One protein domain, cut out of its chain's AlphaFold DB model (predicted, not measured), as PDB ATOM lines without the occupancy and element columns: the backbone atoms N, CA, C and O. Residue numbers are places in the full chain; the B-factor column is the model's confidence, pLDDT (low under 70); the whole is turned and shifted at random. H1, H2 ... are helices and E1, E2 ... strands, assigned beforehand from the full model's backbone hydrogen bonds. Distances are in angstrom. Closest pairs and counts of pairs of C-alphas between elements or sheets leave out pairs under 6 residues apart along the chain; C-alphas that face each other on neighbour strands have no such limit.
ATOM      1  N   LEU A   3     -23.770  49.077  -2.620       69.81
ATOM      2  CA  LEU A   3     -25.215  48.882  -2.516       69.81
ATOM      3  C   LEU A   3     -25.659  49.452  -1.163       69.81
ATOM      4  O   LEU A   3     -25.029  49.150  -0.151       69.81
ATOM      5  N   VAL A   4     -26.683  50.298  -1.140       74.25
ATOM      6  CA  VAL A   4     -27.201  50.931   0.081       74.25
ATOM      7  C   VAL A   4     -28.721  50.858   0.063       74.25
ATOM      8  O   VAL A   4     -29.321  50.946  -1.002       74.25
ATOM      9  N   ILE A   5     -29.337  50.685   1.228       76.69
ATOM     10  CA  ILE A   5     -30.784  50.834   1.396       76.69
ATOM     11  C   ILE A   5     -31.016  52.240   1.946       76.69
ATOM     12  O   ILE A   5     -30.435  52.583   2.978       76.69
ATOM     13  N   ASP A   6     -31.774  53.065   1.227       78.75
ATOM     14  CA  ASP A   6     -32.075  54.432   1.665       78.75
ATOM     15  C   ASP A   6     -33.161  54.466   2.759       78.75
ATOM     16  O   ASP A   6     -33.716  53.443   3.162       78.75
ATOM     17  N   GLU A   7     -33.482  55.662   3.253       79.50
ATOM     18  CA  GLU A   7     -34.509  55.863   4.290       79.50
ATOM     19  C   GLU A   7     -35.939  55.528   3.824       79.50
ATOM     20  O   GLU A   7     -36.856  55.457   4.640       79.50
ATOM     21  N   ARG A   8     -36.151  55.338   2.517       81.00
ATOM     22  CA  ARG A   8     -37.432  54.958   1.904       81.00
ATOM     23  C   ARG A   8     -37.465  53.484   1.511       81.00
ATOM     24  O   ARG A   8     -38.333  53.077   0.732       81.00
ATOM     25  N   ASP A   9     -36.519  52.712   2.038       82.94
ATOM     26  CA  ASP A   9     -36.362  51.286   1.794       82.94
ATOM     27  C   ASP A   9     -36.150  50.952   0.321       82.94
ATOM     28  O   ASP A   9     -36.557  49.902  -0.167       82.94
ATOM     29  N   ARG A  10     -35.491  51.854  -0.407       83.19
ATOM     30  CA  ARG A  10     -35.112  51.648  -1.799       83.19
ATOM     31  C   ARG A  10     -33.698  51.123  -1.871       83.19
ATOM     32  O   ARG A  10     -32.807  51.582  -1.154       83.19
ATOM     33  N   LEU A  11     -33.474  50.190  -2.784       79.50
ATOM     34  CA  LEU A  11     -32.147  49.702  -3.084       79.50
ATOM     35  C   LEU A  11     -31.451  50.685  -4.016       79.50
ATOM     36  O   LEU A  11     -31.852  50.868  -5.165       79.50
ATOM     37  N   VAL A  12     -30.383  51.286  -3.516       78.19
ATOM     38  CA  VAL A  12     -29.623  52.319  -4.193       78.19
ATOM     39  C   VAL A  12     -28.227  51.823  -4.520       78.19
ATOM     40  O   VAL A  12     -27.458  51.410  -3.648       78.19
ATOM     41  N   VAL A  13     -27.857  51.923  -5.793       72.12
ATOM     42  CA  VAL A  13     -26.492  51.646  -6.235       72.12
ATOM     43  C   VAL A  13     -25.698  52.945  -6.357       72.12
ATOM     44  O   VAL A  13     -25.926  53.753  -7.263       72.12
ATOM     45  N   LEU A  14     -24.727  53.119  -5.458       65.50
ATOM     46  CA  LEU A  14     -23.814  54.260  -5.420       65.50
ATOM     47  C   LEU A  14     -22.531  53.960  -6.209       65.50
ATOM     48  O   LEU A  14     -21.808  52.999  -5.924       65.50
ATOM     49  N   ASP A  15     -22.207  54.810  -7.182       63.09
ATOM     50  CA  ASP A  15     -20.953  54.784  -7.946       63.09
ATOM     51  C   ASP A  15     -20.136  56.069  -7.686       63.09
ATOM     52  O   ASP A  15     -20.658  57.055  -7.173       63.09
ATOM     53  N   GLN A  16     -18.856  56.107  -8.075       51.22
ATOM     54  CA  GLN A  16     -17.995  57.301  -7.955       51.22
ATOM     55  C   GLN A  16     -18.536  58.532  -8.715       51.22
ATOM     56  O   GLN A  16     -18.014  59.630  -8.560       51.22
ATOM     57  N   GLY A  17     -19.560  58.357  -9.558       51.97
ATOM     58  CA  GLY A  17     -20.261  59.424 -10.274       51.97
ATOM     59  C   GLY A  17     -21.652  59.771  -9.731       51.97
ATOM     60  O   GLY A  17     -22.370  60.471 -10.436       51.97
ATOM     61  N   GLY A  18     -22.038  59.268  -8.552       56.44
ATOM     62  CA  GLY A  18     -23.344  59.510  -7.928       56.44
ATOM     63  C   GLY A  18     -24.278  58.294  -7.919       56.44
ATOM     64  O   GLY A  18     -23.875  57.165  -8.210       56.44
ATOM     65  N   GLU A  19     -25.534  58.552  -7.557       60.72
ATOM     66  CA  GLU A  19     -26.632  57.583  -7.497       60.72
ATOM     67  C   GLU A  19     -27.078  57.163  -8.908       60.72
ATOM     68  O   GLU A  19     -27.225  58.016  -9.785       60.72
ATOM     69  N   ARG A  20     -27.237  55.858  -9.174       62.47
ATOM     70  CA  ARG A  20     -27.456  55.374 -10.556       62.47
ATOM     71  C   ARG A  20     -28.624  54.435 -10.774       62.47
ATOM     72  O   ARG A  20     -29.111  54.352 -11.903       62.47
ATOM     73  N   THR A  21     -29.026  53.676  -9.768       60.94
ATOM     74  CA  THR A  21     -30.129  52.724  -9.899       60.94
ATOM     75  C   THR A  21     -30.803  52.628  -8.552       60.94
ATOM     76  O   THR A  21     -30.147  52.281  -7.571       60.94
ATOM     77  N   THR A  22     -32.076  52.988  -8.543       66.69
ATOM     78  CA  THR A  22     -32.941  53.056  -7.374       66.69
ATOM     79  C   THR A  22     -34.091  52.111  -7.695       66.69
ATOM     80  O   THR A  22     -34.757  52.307  -8.714       66.69
ATOM     81  N   THR A  23     -34.281  51.046  -6.920       75.06
ATOM     82  CA  THR A  23     -35.556  50.314  -6.979       75.06
ATOM     83  C   THR A  23     -36.661  51.214  -6.431       75.06
ATOM     84  O   THR A  23     -36.383  52.212  -5.752       75.06
ATOM     85  N   ASP A  24     -37.918  50.841  -6.652       80.88
ATOM     86  CA  ASP A  24     -38.964  51.308  -5.747       80.88
ATOM     87  C   ASP A  24     -38.746  50.703  -4.344       80.88
ATOM     88  O   ASP A  24     -37.737  50.045  -4.064       80.88
ATOM     89  N   THR A  25     -39.659  50.979  -3.415       87.19
ATOM     90  CA  THR A  25     -39.577  50.440  -2.056       87.19
ATOM     91  C   THR A  25     -39.523  48.913  -2.102       87.19
ATOM     92  O   THR A  25     -40.375  48.273  -2.723       87.19
ATOM     93  N   VAL A  26     -38.504  48.335  -1.470       88.19
ATOM     94  CA  VAL A  26     -38.312  46.889  -1.383       88.19
ATOM     95  C   VAL A  26     -39.462  46.296  -0.574       88.19
ATOM     96  O   VAL A  26     -39.717  46.711   0.553       88.19
ATOM     97  N   ALA A  27     -40.160  45.330  -1.165       89.06
ATOM     98  CA  ALA A  27     -41.275  44.642  -0.529       89.06
ATOM     99  C   ALA A  27     -40.826  43.313   0.083       89.06
ATOM    100  O   ALA A  27     -41.179  43.008   1.221       89.06
ATOM    101  N   ARG A  28     -40.057  42.514  -0.671       91.81
ATOM    102  CA  ARG A  28     -39.639  41.164  -0.271       91.81
ATOM    103  C   ARG A  28     -38.258  40.818  -0.803       91.81
ATOM    104  O   ARG A  28     -37.840  41.307  -1.854       91.81
ATOM    105  N   ALA A  29     -37.567  39.934  -0.094       91.50
ATOM    106  CA  ALA A  29     -36.285  39.393  -0.506       91.50
ATOM    107  C   ALA A  29     -36.176  37.886  -0.235       91.50
ATOM    108  O   ALA A  29     -36.622  37.385   0.796       91.50
ATOM    109  N   TRP A  30     -35.515  37.174  -1.148       93.00
ATOM    110  CA  TRP A  30     -35.242  35.741  -1.060       93.00
ATOM    111  C   TRP A  30     -33.767  35.460  -1.274       93.00
ATOM    112  O   TRP A  30     -33.105  36.097  -2.092       93.00
ATOM    113  N   PHE A  31     -33.270  34.424  -0.612       89.44
ATOM    114  CA  PHE A  31     -31.993  33.823  -0.964       89.44
ATOM    115  C   PHE A  31     -32.203  32.710  -1.994       89.44
ATOM    116  O   PHE A  31     -32.972  31.778  -1.759       89.44
ATOM    117  N   LEU A  32     -31.487  32.783  -3.113       86.75
ATOM    118  CA  LEU A  32     -31.450  31.750  -4.142       86.75
ATOM    119  C   LEU A  32     -30.115  31.009  -4.083       86.75
ATOM    120  O   LEU A  32     -29.053  31.620  -4.211       86.75
ATOM    121  N   ASN A  33     -30.173  29.683  -3.949       80.38
ATOM    122  CA  ASN A  33     -28.993  28.827  -4.062       80.38
ATOM    123  C   ASN A  33     -28.372  28.927  -5.462       80.38
ATOM    124  O   ASN A  33     -29.089  29.040  -6.460       80.38
ATOM    125  N   GLY A  34     -27.043  28.805  -5.533       69.00
ATOM    126  CA  GLY A  34     -26.285  28.861  -6.787       69.00
ATOM    127  C   GLY A  34     -26.774  27.871  -7.851       69.00
ATOM    128  O   GLY A  34     -26.790  28.202  -9.032       69.00
ATOM    129  N   ASP A  35     -27.261  26.703  -7.429       67.88
ATOM    130  CA  ASP A  35     -27.738  25.626  -8.311       67.88
ATOM    131  C   ASP A  35     -28.994  25.993  -9.115       67.88
ATOM    132  O   ASP A  35     -29.274  25.398 -10.156       67.88
ATOM    133  N   VAL A  36     -29.759  26.970  -8.626       75.12
ATOM    134  CA  VAL A  36     -31.027  27.413  -9.220       75.12
ATOM    135  C   VAL A  36     -30.818  28.656 -10.096       75.12
ATOM    136  O   VAL A  36     -31.725  29.089 -10.810       75.12
ATOM    137  N   LEU A  37     -29.616  29.242 -10.082       68.94
ATOM    138  CA  LEU A  37     -29.317  30.434 -10.864       68.94
ATOM    139  C   LEU A  37     -29.213  30.115 -12.362       68.94
ATOM    140  O   LEU A  37     -28.717  29.057 -12.762       68.94
ATOM    141  N   PRO A  38     -29.617  31.054 -13.234       64.12
ATOM    142  CA  PRO A  38     -29.375  30.927 -14.660       64.12
ATOM    143  C   PRO A  38     -27.892  30.666 -14.963       64.12
ATOM    144  O   PRO A  38     -27.010  31.376 -14.477       64.12
ATOM    145  N   ARG A  39     -27.602  29.703 -15.849       53.03
ATOM    146  CA  ARG A  39     -26.223  29.307 -16.224       53.03
ATOM    147  C   ARG A  39     -25.342  30.449 -16.744       53.03
ATOM    148  O   ARG A  39     -24.124  30.322 -16.764       53.03
ATOM    149  N   HIS A  40     -25.947  31.539 -17.214       50.94
ATOM    150  CA  HIS A  40     -25.219  32.720 -17.677       50.94
ATOM    151  C   HIS A  40     -24.734  33.624 -16.527       50.94
ATOM    152  O   HIS A  40     -23.868  34.460 -16.762       50.94
ATOM    153  N   LEU A  41     -25.269  33.449 -15.312       50.19
ATOM    154  CA  LEU A  41     -24.877  34.164 -14.092       50.19
ATOM    155  C   LEU A  41     -23.975  33.315 -13.198       50.19
ATOM    156  O   LEU A  41     -23.020  33.831 -12.634       50.19
ATOM    157  N   ALA A  42     -24.231  32.008 -13.137       53.06
ATOM    158  CA  ALA A  42     -23.410  31.046 -12.412       53.06
ATOM    159  C   ALA A  42     -22.977  29.905 -13.355       53.06
ATOM    160  O   ALA A  42     -23.591  28.838 -13.376       53.06
ATOM    161  N   PRO A  43     -21.940  30.109 -14.194       37.53
ATOM    162  CA  PRO A  43     -21.418  29.053 -15.068       37.53
ATOM    163  C   PRO A  43     -20.677  27.946 -14.292       37.53
ATOM    164  O   PRO A  43     -20.410  26.880 -14.845       37.53
ATOM    165  N   THR A  44     -20.333  28.201 -13.028       41.22
ATOM    166  CA  THR A  44     -19.712  27.276 -12.069       41.22
ATOM    167  C   THR A  44     -20.419  27.385 -10.716       41.22
ATOM    168  O   THR A  44     -21.294  28.231 -10.551       41.22
ATOM    169  N   ALA A  45     -20.029  26.554  -9.746       46.78
ATOM    170  CA  ALA A  45     -20.563  26.633  -8.390       46.78
ATOM    171  C   ALA A  45     -20.419  28.054  -7.803       46.78
ATOM    172  O   ALA A  45     -19.371  28.684  -7.967       46.78
ATOM    173  N   SER A  46     -21.493  28.538  -7.175       62.72
ATOM    174  CA  SER A  46     -21.716  29.933  -6.769       62.72
ATOM    175  C   SER A  46     -22.254  29.994  -5.338       62.72
ATOM    176  O   SER A  46     -22.973  29.080  -4.928       62.72
ATOM    177  N   ASN A  47     -21.972  31.070  -4.592       67.38
ATOM    178  CA  ASN A  47     -22.568  31.278  -3.262       67.38
ATOM    179  C   ASN A  47     -24.045  31.704  -3.301       67.38
ATOM    180  O   ASN A  47     -24.639  31.951  -2.251       67.38
ATOM    181  N   GLY A  48     -24.645  31.773  -4.491       77.69
ATOM    182  CA  GLY A  48     -26.048  32.116  -4.676       77.69
ATOM    183  C   GLY A  48     -26.274  33.589  -4.999       77.69
ATOM    184  O   GLY A  48     -25.361  34.337  -5.354       77.69
ATOM    185  N   ALA A  49     -27.530  34.007  -4.908       84.19
ATOM    186  CA  ALA A  49     -27.958  35.377  -5.159       84.19
ATOM    187  C   ALA A  49     -29.061  35.781  -4.182       84.19
ATOM    188  O   ALA A  49     -29.765  34.929  -3.641       84.19
ATOM    189  N   VAL A  50     -29.249  37.084  -4.002       87.50
ATOM    190  CA  VAL A  50     -30.440  37.629  -3.349       87.50
ATOM    191  C   VAL A  50     -31.391  38.137  -4.424       87.50
ATOM    192  O   VAL A  50     -31.021  38.979  -5.240       87.50
ATOM    193  N   LEU A  51     -32.601  37.588  -4.453       90.19
ATOM    194  CA  LEU A  51     -33.698  38.079  -5.277       90.19
ATOM    195  C   LEU A  51     -34.490  39.096  -4.463       90.19
ATOM    196  O   LEU A  51     -34.783  38.848  -3.299       90.19
ATOM    197  N   ILE A  52     -34.839  40.216  -5.075       90.62
ATOM    198  CA  ILE A  52     -35.544  41.331  -4.455       90.62
ATOM    199  C   ILE A  52     -36.766  41.628  -5.312       90.62
ATOM    200  O   ILE A  52     -36.648  41.744  -6.530       90.62
ATOM    201  N   GLU A  53     -37.921  41.756  -4.678       91.69
ATOM    202  CA  GLU A  53     -39.140  42.270  -5.289       91.69
ATOM    203  C   GLU A  53     -39.450  43.633  -4.676       91.69
ATOM    204  O   GLU A  53     -39.432  43.797  -3.452       91.69
ATOM    205  N   ASP A  54     -39.724  44.616  -5.526       90.50
ATOM    206  CA  ASP A  54     -40.227  45.911  -5.083       90.50
ATOM    207  C   ASP A  54     -41.764  45.950  -5.050       90.50
ATOM    208  O   ASP A  54     -42.455  45.061  -5.545       90.50
ATOM    209  N   VAL A  55     -42.325  47.012  -4.474       88.12
ATOM    210  CA  VAL A  55     -43.784  47.222  -4.407       88.12
ATOM    211  C   VAL A  55     -44.473  47.306  -5.777       88.12
ATOM    212  O   VAL A  55     -45.692  47.170  -5.846       88.12
ATOM    213  N   SER A  56     -43.722  47.523  -6.862       85.31
ATOM    214  CA  SER A  56     -44.249  47.529  -8.232       85.31
ATOM    215  C   SER A  56     -44.375  46.119  -8.831       85.31
ATOM    216  O   SER A  56     -44.964  45.954  -9.899       85.31
ATOM    217  N   GLY A  57     -43.845  45.101  -8.141       83.06
ATOM    218  CA  GLY A  57     -43.749  43.720  -8.618       83.06
ATOM    219  C   GLY A  57     -42.538  43.471  -9.520       83.06
ATOM    220  O   GLY A  57     -42.460  42.430 -10.175       83.06
ATOM    221  N   SER A  58     -41.594  44.411  -9.594       87.06
ATOM    222  CA  SER A  58     -40.373  44.254 -10.380       87.06
ATOM    223  C   SER A  58     -39.351  43.420  -9.613       87.06
ATOM    224  O   SER A  58     -39.113  43.629  -8.423       87.06
ATOM    225  N   LEU A  59     -38.717  42.478 -10.316       88.62
ATOM    226  CA  LEU A  59     -37.723  41.578  -9.739       88.62
ATOM    227  C   LEU A  59     -36.297  42.005 -10.079       88.62
ATOM    228  O   LEU A  59     -35.941  42.173 -11.249       88.62
ATOM    229  N   TYR A  60     -35.456  42.068  -9.053       86.81
ATOM    230  CA  TYR A  60     -34.035  42.377  -9.141       86.81
ATOM    231  C   TYR A  60     -33.214  41.250  -8.530       86.81
ATOM    232  O   TYR A  60     -33.520  40.757  -7.451       86.81
ATOM    233  N   LEU A  61     -32.150  40.843  -9.210       85.00
ATOM    234  CA  LEU A  61     -31.280  39.760  -8.771       85.00
ATOM    235  C   LEU A  61     -29.888  40.306  -8.460       85.00
ATOM    236  O   LEU A  61     -29.258  40.919  -9.318       85.00
ATOM    237  N   VAL A  62     -29.393  40.053  -7.254       83.12
ATOM    238  CA  VAL A  62     -28.081  40.492  -6.770       83.12
ATOM    239  C   VAL A  62     -27.202  39.253  -6.559       83.12
ATOM    240  O   VAL A  62     -27.339  38.589  -5.529       83.12
ATOM    241  N   PRO A  63     -26.326  38.879  -7.513       75.56
ATOM    242  CA  PRO A  63     -25.458  37.713  -7.362       75.56
ATOM    243  C   PRO A  63     -24.450  37.960  -6.242       75.56
ATOM    244  O   PRO A  63     -23.702  38.933  -6.294       75.56
ATOM    245  N   ILE A  64     -24.406  37.096  -5.228       72.00
ATOM    246  CA  ILE A  64     -23.574  37.331  -4.038       72.00
ATOM    247  C   ILE A  64     -22.100  37.406  -4.434       72.00
ATOM    248  O   ILE A  64     -21.386  38.304  -4.001       72.00
ATOM    249  N   ASP A  65     -21.681  36.515  -5.328       63.22
ATOM    250  CA  ASP A  65     -20.310  36.405  -5.826       63.22
ATOM    251  C   ASP A  65     -19.804  37.660  -6.540       63.22
ATOM    252  O   ASP A  65     -18.610  37.955  -6.500       63.22
ATOM    253  N   ASP A  66     -20.706  38.415  -7.167       60.16
ATOM    254  CA  ASP A  66     -20.361  39.642  -7.876       60.16
ATOM    255  C   ASP A  66     -20.133  40.805  -6.902       60.16
ATOM    256  O   ASP A  66     -19.300  41.671  -7.157       60.16
ATOM    257  N   TRP A  67     -20.848  40.815  -5.775       58.62
ATOM    258  CA  TRP A  67     -20.730  41.815  -4.706       58.62
ATOM    259  C   TRP A  67     -19.765  41.395  -3.598       58.62
ATOM    260  O   TRP A  67     -19.566  42.122  -2.623       58.62
ATOM    261  N   TRP A  68     -19.116  40.251  -3.790       51.78
ATOM    262  CA  TRP A  68     -18.053  39.737  -2.955       51.78
ATOM    263  C   TRP A  68     -16.685  40.118  -3.519       51.78
ATOM    264  O   TRP A  68     -16.430  40.098  -4.721       51.78
ATOM    265  N   MET A  69     -15.748  40.397  -2.623       44.06
ATOM    266  CA  MET A  69     -14.309  40.312  -2.868       44.06
ATOM    267  C   MET A  69     -13.901  38.946  -3.468       44.06
ATOM    268  O   MET A  69     -13.602  38.002  -2.742       44.06
ATOM    269  N   ALA A  70     -13.880  38.844  -4.802       40.19
ATOM    270  CA  ALA A  70     -13.375  37.688  -5.553       40.19
ATOM    271  C   ALA A  70     -11.953  37.301  -5.098       40.19
ATOM    272  O   ALA A  70     -11.194  38.210  -4.793       40.19
ATOM    273  N   PRO A  71     -11.526  36.021  -5.121       42.78
ATOM    274  CA  PRO A  71     -12.177  34.886  -5.729       42.78
ATOM    275  C   PRO A  71     -13.141  34.219  -4.752       42.78
ATOM    276  O   PRO A  71     -12.958  34.210  -3.537       42.78
ATOM    277  N   VAL A  72     -14.160  33.635  -5.354       49.31
ATOM    278  CA  VAL A  72     -15.260  32.946  -4.706       49.31
ATOM    279  C   VAL A  72     -14.781  31.567  -4.248       49.31
ATOM    280  O   VAL A  72     -14.570  30.679  -5.072       49.31
ATOM    281  N   SER A  73     -14.593  31.362  -2.945       48.94
ATOM    282  CA  SER A  73     -14.775  30.029  -2.364       48.94
ATOM    283  C   SER A  73     -16.270  29.824  -2.121       48.94
ATOM    284  O   SER A  73     -16.951  30.761  -1.698       48.94
ATOM    285  N   ILE A  74     -16.789  28.617  -2.386       54.28
ATOM    286  CA  ILE A  74     -18.112  28.250  -1.869       54.28
ATOM    287  C   ILE A  74     -17.965  28.199  -0.356       54.28
ATOM    288  O   ILE A  74     -17.156  27.424   0.161       54.28
ATOM    289  N   VAL A  75     -18.716  29.026   0.345       57.25
ATOM    290  CA  VAL A  75     -18.744  29.028   1.803       57.25
ATOM    291  C   VAL A  75     -20.191  28.934   2.286       57.25
ATOM    292  O   VAL A  75     -21.118  29.110   1.493       57.25
ATOM    293  N   PRO A  76     -20.417  28.628   3.574       66.00
ATOM    294  CA  PRO A  76     -21.766  28.530   4.109       66.00
ATOM    295  C   PRO A  76     -22.590  29.796   3.849       66.00
ATOM    296  O   PRO A  76     -22.071  30.914   3.917       66.00
ATOM    297  N   LYS A  77     -23.891  29.604   3.594       71.94
ATOM    298  CA  LYS A  77     -24.869  30.663   3.306       71.94
ATOM    299  C   LYS A  77     -24.754  31.843   4.273       71.94
ATOM    300  O   LYS A  77     -24.725  32.988   3.824       71.94
ATOM    301  N   GLU A  78     -24.691  31.590   5.586       69.12
ATOM    302  CA  GLU A  78     -24.655  32.684   6.565       69.12
ATOM    303  C   GLU A  78     -23.401  33.546   6.415       69.12
ATOM    304  O   GLU A  78     -23.474  34.771   6.525       69.12
ATOM    305  N   LEU A  79     -22.256  32.921   6.130       62.34
ATOM    306  CA  LEU A  79     -20.999  33.634   5.938       62.34
ATOM    307  C   LEU A  79     -21.051  34.481   4.665       62.34
ATOM    308  O   LEU A  79     -20.661  35.644   4.695       62.34
ATOM    309  N   ALA A  80     -21.600  33.922   3.587       65.31
ATOM    310  CA  ALA A  80     -21.768  34.597   2.307       65.31
ATOM    311  C   ALA A  80     -22.635  35.846   2.363       65.31
ATOM    312  O   ALA A  80     -22.268  36.901   1.834       65.31
ATOM    313  N   LEU A  81     -23.762  35.750   3.056       67.56
ATOM    314  CA  LEU A  81     -24.671  36.871   3.237       67.56
ATOM    315  C   LEU A  81     -24.067  37.948   4.138       67.56
ATOM    316  O   LEU A  81     -24.161  39.131   3.817       67.56
ATOM    317  N   ARG A  82     -23.402  37.558   5.231       64.25
ATOM    318  CA  ARG A  82     -22.775  38.520   6.146       64.25
ATOM    319  C   ARG A  82     -21.614  39.264   5.496       64.25
ATOM    320  O   ARG A  82     -21.546  40.481   5.610       64.25
ATOM    321  N   SER A  83     -20.731  38.568   4.779       55.50
ATOM    322  CA  SER A  83     -19.553  39.199   4.168       55.50
ATOM    323  C   SER A  83     -19.866  40.033   2.930       55.50
ATOM    324  O   SER A  83     -19.116  40.945   2.610       55.50
ATOM    325  N   SER A  84     -20.957  39.737   2.217       59.00
ATOM    326  CA  SER A  84     -21.441  40.601   1.127       59.00
ATOM    327  C   SER A  84     -22.246  41.804   1.635       59.00
ATOM    328  O   SER A  84     -22.606  42.678   0.850       59.00
ATOM    329  N   GLY A  85     -22.566  41.845   2.934       65.50
ATOM    330  CA  GLY A  85     -23.481  42.822   3.525       65.50
ATOM    331  C   GLY A  85     -24.953  42.600   3.154       65.50
ATOM    332  O   GLY A  85     -25.816  43.352   3.601       65.50
ATOM    333  N   LEU A  86     -25.265  41.562   2.369       76.56
ATOM    334  CA  LEU A  86     -26.623  41.244   1.926       76.56
ATOM    335  C   LEU A  86     -27.464  40.561   3.014       76.56
ATOM    336  O   LEU A  86     -28.685  40.488   2.874       76.56
ATOM    337  N   SER A  87     -26.852  40.112   4.116       74.38
ATOM    338  CA  SER A  87     -27.590  39.613   5.285       74.38
ATOM    339  C   SER A  87     -28.539  40.669   5.835       74.38
ATOM    340  O   SER A  87     -29.687  40.349   6.085       74.38
ATOM    341  N   ALA A  88     -28.115  41.936   5.906       76.06
ATOM    342  CA  ALA A  88     -28.957  43.025   6.404       76.06
ATOM    343  C   ALA A  88     -30.230  43.230   5.563       76.06
ATOM    344  O   ALA A  88     -31.249  43.695   6.070       76.06
ATOM    345  N   LEU A  89     -30.181  42.875   4.276       81.12
ATOM    346  CA  LEU A  89     -31.321  42.966   3.369       81.12
ATOM    347  C   LEU A  89     -32.325  41.840   3.640       81.12
ATOM    348  O   LEU A  89     -33.525  42.090   3.707       81.12
ATOM    349  N   LEU A  90     -31.834  40.618   3.861       84.50
ATOM    350  CA  LEU A  90     -32.672  39.477   4.235       84.50
ATOM    351  C   LEU A  90     -33.180  39.568   5.678       84.50
ATOM    352  O   LEU A  90     -34.304  39.168   5.937       84.50
ATOM    353  N   ASP A  91     -32.413  40.140   6.600       83.50
ATOM    354  CA  ASP A  91     -32.864  40.367   7.977       83.50
ATOM    355  C   ASP A  91     -34.036  41.365   8.019       83.50
ATOM    356  O   ASP A  91     -34.883  41.298   8.908       83.50
ATOM    357  N   ARG A  92     -34.093  42.294   7.052       83.81
ATOM    358  CA  ARG A  92     -35.098  43.362   7.000       83.81
ATOM    359  C   ARG A  92     -36.304  43.055   6.110       83.81
ATOM    360  O   ARG A  92     -37.412  43.440   6.463       83.81
ATOM    361  N   PHE A  93     -36.095  42.388   4.975       89.31
ATOM    362  CA  PHE A  93     -37.133  42.119   3.965       89.31
ATOM    363  C   PHE A  93     -37.268  40.634   3.613       89.31
ATOM    364  O   PHE A  93     -37.980  40.283   2.671       89.31
ATOM    365  N   GLY A  94     -36.552  39.757   4.318       86.75
ATOM    366  CA  GLY A  94     -36.593  38.320   4.087       86.75
ATOM    367  C   GLY A  94     -37.990  37.752   4.293       86.75
ATOM    368  O   GLY A  94     -38.708  38.143   5.211       86.75
ATOM    369  N   THR A  95     -38.360  36.812   3.431       83.75
ATOM    370  CA  THR A  95     -39.604  36.051   3.549       83.75
ATOM    371  C   THR A  95     -39.330  34.551   3.448       83.75
ATOM    372  O   THR A  95     -38.375  34.125   2.791       83.75
ATOM    373  N   ASP A  96     -40.193  33.764   4.091       81.19
ATOM    374  CA  ASP A  96     -40.229  32.302   3.988       81.19
ATOM    375  C   ASP A  96     -41.065  31.821   2.785       81.19
ATOM    376  O   ASP A  96     -41.089  30.626   2.478       81.19
ATOM    377  N   ASP A  97     -41.741  32.739   2.083       82.50
ATOM    378  CA  ASP A  97     -42.503  32.431   0.874       82.50
ATOM    379  C   ASP A  97     -41.599  31.822  -0.213       82.50
ATOM    380  O   ASP A  97     -40.442  32.229  -0.366       82.50
ATOM    381  N   PRO A  98     -42.114  30.903  -1.050       80.06
ATOM    382  CA  PRO A  98     -41.349  30.403  -2.183       80.06
ATOM    383  C   PRO A  98     -41.011  31.541  -3.164       80.06
ATOM    384  O   PRO A  98     -41.851  32.414  -3.411       80.06
ATOM    385  N   PRO A  99     -39.809  31.535  -3.772       82.50
ATOM    386  CA  PRO A  99     -39.422  32.572  -4.715       82.50
ATOM    387  C   PRO A  99     -40.305  32.535  -5.978       82.50
ATOM    388  O   PRO A  99     -40.698  31.453  -6.430       82.50
ATOM    389  N   PRO A 100     -40.585  33.691  -6.609       80.56
ATOM    390  CA  PRO A 100     -41.393  33.763  -7.823       80.56
ATOM    391  C   PRO A 100     -40.775  32.949  -8.965       80.56
ATOM    392  O   PRO A 100     -39.657  33.228  -9.379       80.56
ATOM    393  N   GLY A 101     -41.507  32.001  -9.560       73.69
ATOM    394  CA  GLY A 101     -40.967  31.078 -10.580       73.69
ATOM    395  C   GLY A 101     -40.408  31.718 -11.867       73.69
ATOM    396  O   GLY A 101     -39.793  31.029 -12.677       73.69
ATOM    397  N   HIS A 102     -40.590  33.025 -12.059       77.75
ATOM    398  CA  HIS A 102     -40.075  33.805 -13.187       77.75
ATOM    399  C   HIS A 102     -38.796  34.602 -12.849       77.75
ATOM    400  O   HIS A 102     -38.378  35.452 -13.629       77.75
ATOM    401  N   PHE A 103     -38.118  34.312 -11.730       75.81
ATOM    402  CA  PHE A 103     -36.878  35.001 -11.329       75.81
ATOM    403  C   PHE A 103     -35.748  34.930 -12.379       75.81
ATOM    404  O   PHE A 103     -34.822  35.736 -12.346       75.81
ATOM    405  N   ALA A 104     -35.814  34.004 -13.344       68.38
ATOM    406  CA  ALA A 104     -34.847  33.900 -14.438       68.38
ATOM    407  C   ALA A 104     -34.831  35.125 -15.376       68.38
ATOM    408  O   ALA A 104     -33.833  35.335 -16.067       68.38
ATOM    409  N   SER A 105     -35.904  35.927 -15.407       74.00
ATOM    410  CA  SER A 105     -35.979  37.186 -16.162       74.00
ATOM    411  C   SER A 105     -35.723  38.436 -15.311       74.00
ATOM    412  O   SER A 105     -35.910  39.545 -15.805       74.00
ATOM    413  N   ALA A 106     -35.326  38.281 -14.044       79.31
ATOM    414  CA  ALA A 106     -35.080  39.398 -13.137       79.31
ATOM    415  C   ALA A 106     -33.923  40.301 -13.608       79.31
ATOM    416  O   ALA A 106     -32.965  39.859 -14.253       79.31
ATOM    417  N   HIS A 107     -33.982  41.580 -13.241       78.31
ATOM    418  CA  HIS A 107     -32.936  42.552 -13.537       78.31
ATOM    419  C   HIS A 107     -31.691  42.294 -12.685       78.31
ATOM    420  O   HIS A 107     -31.699  42.486 -11.472       78.31
ATOM    421  N   VAL A 108     -30.597  41.881 -13.322       73.12
ATOM    422  CA  VAL A 108     -29.368  41.513 -12.607       73.12
ATOM    423  C   VAL A 108     -28.535  42.748 -12.258       73.12
ATOM    424  O   VAL A 108     -28.045  43.457 -13.142       73.12
ATOM    425  N   LEU A 109     -28.325  42.964 -10.963       71.81
ATOM    426  CA  LEU A 109     -27.487  44.012 -10.398       71.81
ATOM    427  C   LEU A 109     -26.084  43.455 -10.141       71.81
ATOM    428  O   LEU A 109     -25.880  42.666  -9.227       71.81
ATOM    429  N   THR A 110     -25.101  43.889 -10.928       63.59
ATOM    430  CA  THR A 110     -23.689  43.476 -10.801       63.59
ATOM    431  C   THR A 110     -22.804  44.712 -10.625       63.59
ATOM    432  O   THR A 110     -22.982  45.662 -11.399       63.59
ATOM    433  N   PRO A 111     -21.805  44.728  -9.724       52.88
ATOM    434  CA  PRO A 111     -20.903  45.853  -9.534       52.88
ATOM    435  C   PRO A 111     -19.793  45.788 -10.584       52.88
ATOM    436  O   PRO A 111     -18.611  45.603 -10.309       52.88
ATOM    437  N   THR A 112     -20.172  45.925 -11.846       49.81
ATOM    438  CA  THR A 112     -19.192  46.170 -12.895       49.81
ATOM    439  C   THR A 112     -18.800  47.638 -12.870       49.81
ATOM    440  O   THR A 112     -19.647  48.497 -12.646       49.81
TER     441      THR A 112
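AT A GLANCE: This is residues 3 to 112 of the 472 residues of an uncharacterized protein of Curtobacterium sp. YR515 (UniProt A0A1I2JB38). A strongly twisted sheet of five strands folds round the bend of its longest strand, E3: the first part of E3 pairs with E2, beyond which lies E1, and the second part pairs with E4, beyond which lies E5. The short helix H3 packs on the sheet at E3 and E4, H2 makes a corner with H3, and the closing stretch without a named element runs from H3 to the edge strand E5. The printed part has 110 residues, with five named strands followed by three named helices, in the order E1 E2 E3 E4 E5 H1 H2 H3; the sheet's order is also E1 E2 E3 E4 E5, all antiparallel. The class is mixed, helices and strands, with under half of the residues in named elements. The whole is compact and rounded, with a radius of gyration of the C-alphas of 13.1 A and spans of 34 by 34 by 25 A.

IN THESE COORDINATES: E1, residues 3 to 5, begins at C-alpha 3 at (-25.215, 48.882, -2.516). E2 is residues 10 to 15, 15.8 A long. E3, residues 18 to 32, is 29.2 A long and bends by 97 degrees at residue 27, where the C-alpha is at (-41.275, 44.642, -0.529). E4 is residues 49 to 54, 16.2 A, and E5 residues 59 to 63, 13.1 A. H1 is residues 64 to 67, H2 residues 77 to 83, and H3 residues 87 to 93, ending at C-alpha 93 at (-37.133, 42.119, 3.965).

HOW THE PARTS SIT: The five strands form a meander, each the antiparallel neighbour of the one before. In the hairpin of E1 and E2, N 4 and O 12 are 2.9 A apart. E3 is staggered: residues 18 to 25 pair with E2, with N 13 and O 21 at 2.9 A, and residues 26 to 32 with E4, with N 30 and O 51 at 2.8 A. In the hairpin of E4 and E5, N 52 and O 60 are 2.8 A apart. Residues 60 to 61 of E5 also pair, parallel, with residues 107 to 108. H3 is on the sheet at a height of 7.3 A; the closest C-alphas of E3 and H3, those of Arg 28 and Phe 93, are 5.0 A apart. H2 and H3 only just touch, with 3 pairs of C-alphas within 8 A, and only at the corner, the closest being Leu 81 and Ser 87 at 4.5 A; they are about perpendicular at 75 degrees. H1 and H2 only graze the sheet. In H2 and H3 every O i to N i+4 pair is within hydrogen-bond range; H1 is too short for such a pair.

THE WHOLE: The C-alphas farthest apart, of Gly 17 and Pro 98, are 36.8 A apart. The printed part has no cut. The link from E3 to E4, 16 residues, is long. The mean pLDDT of the printed part is 71.7, and 47 residues are under 70, among them residues 37 to 47 and 65 to 76.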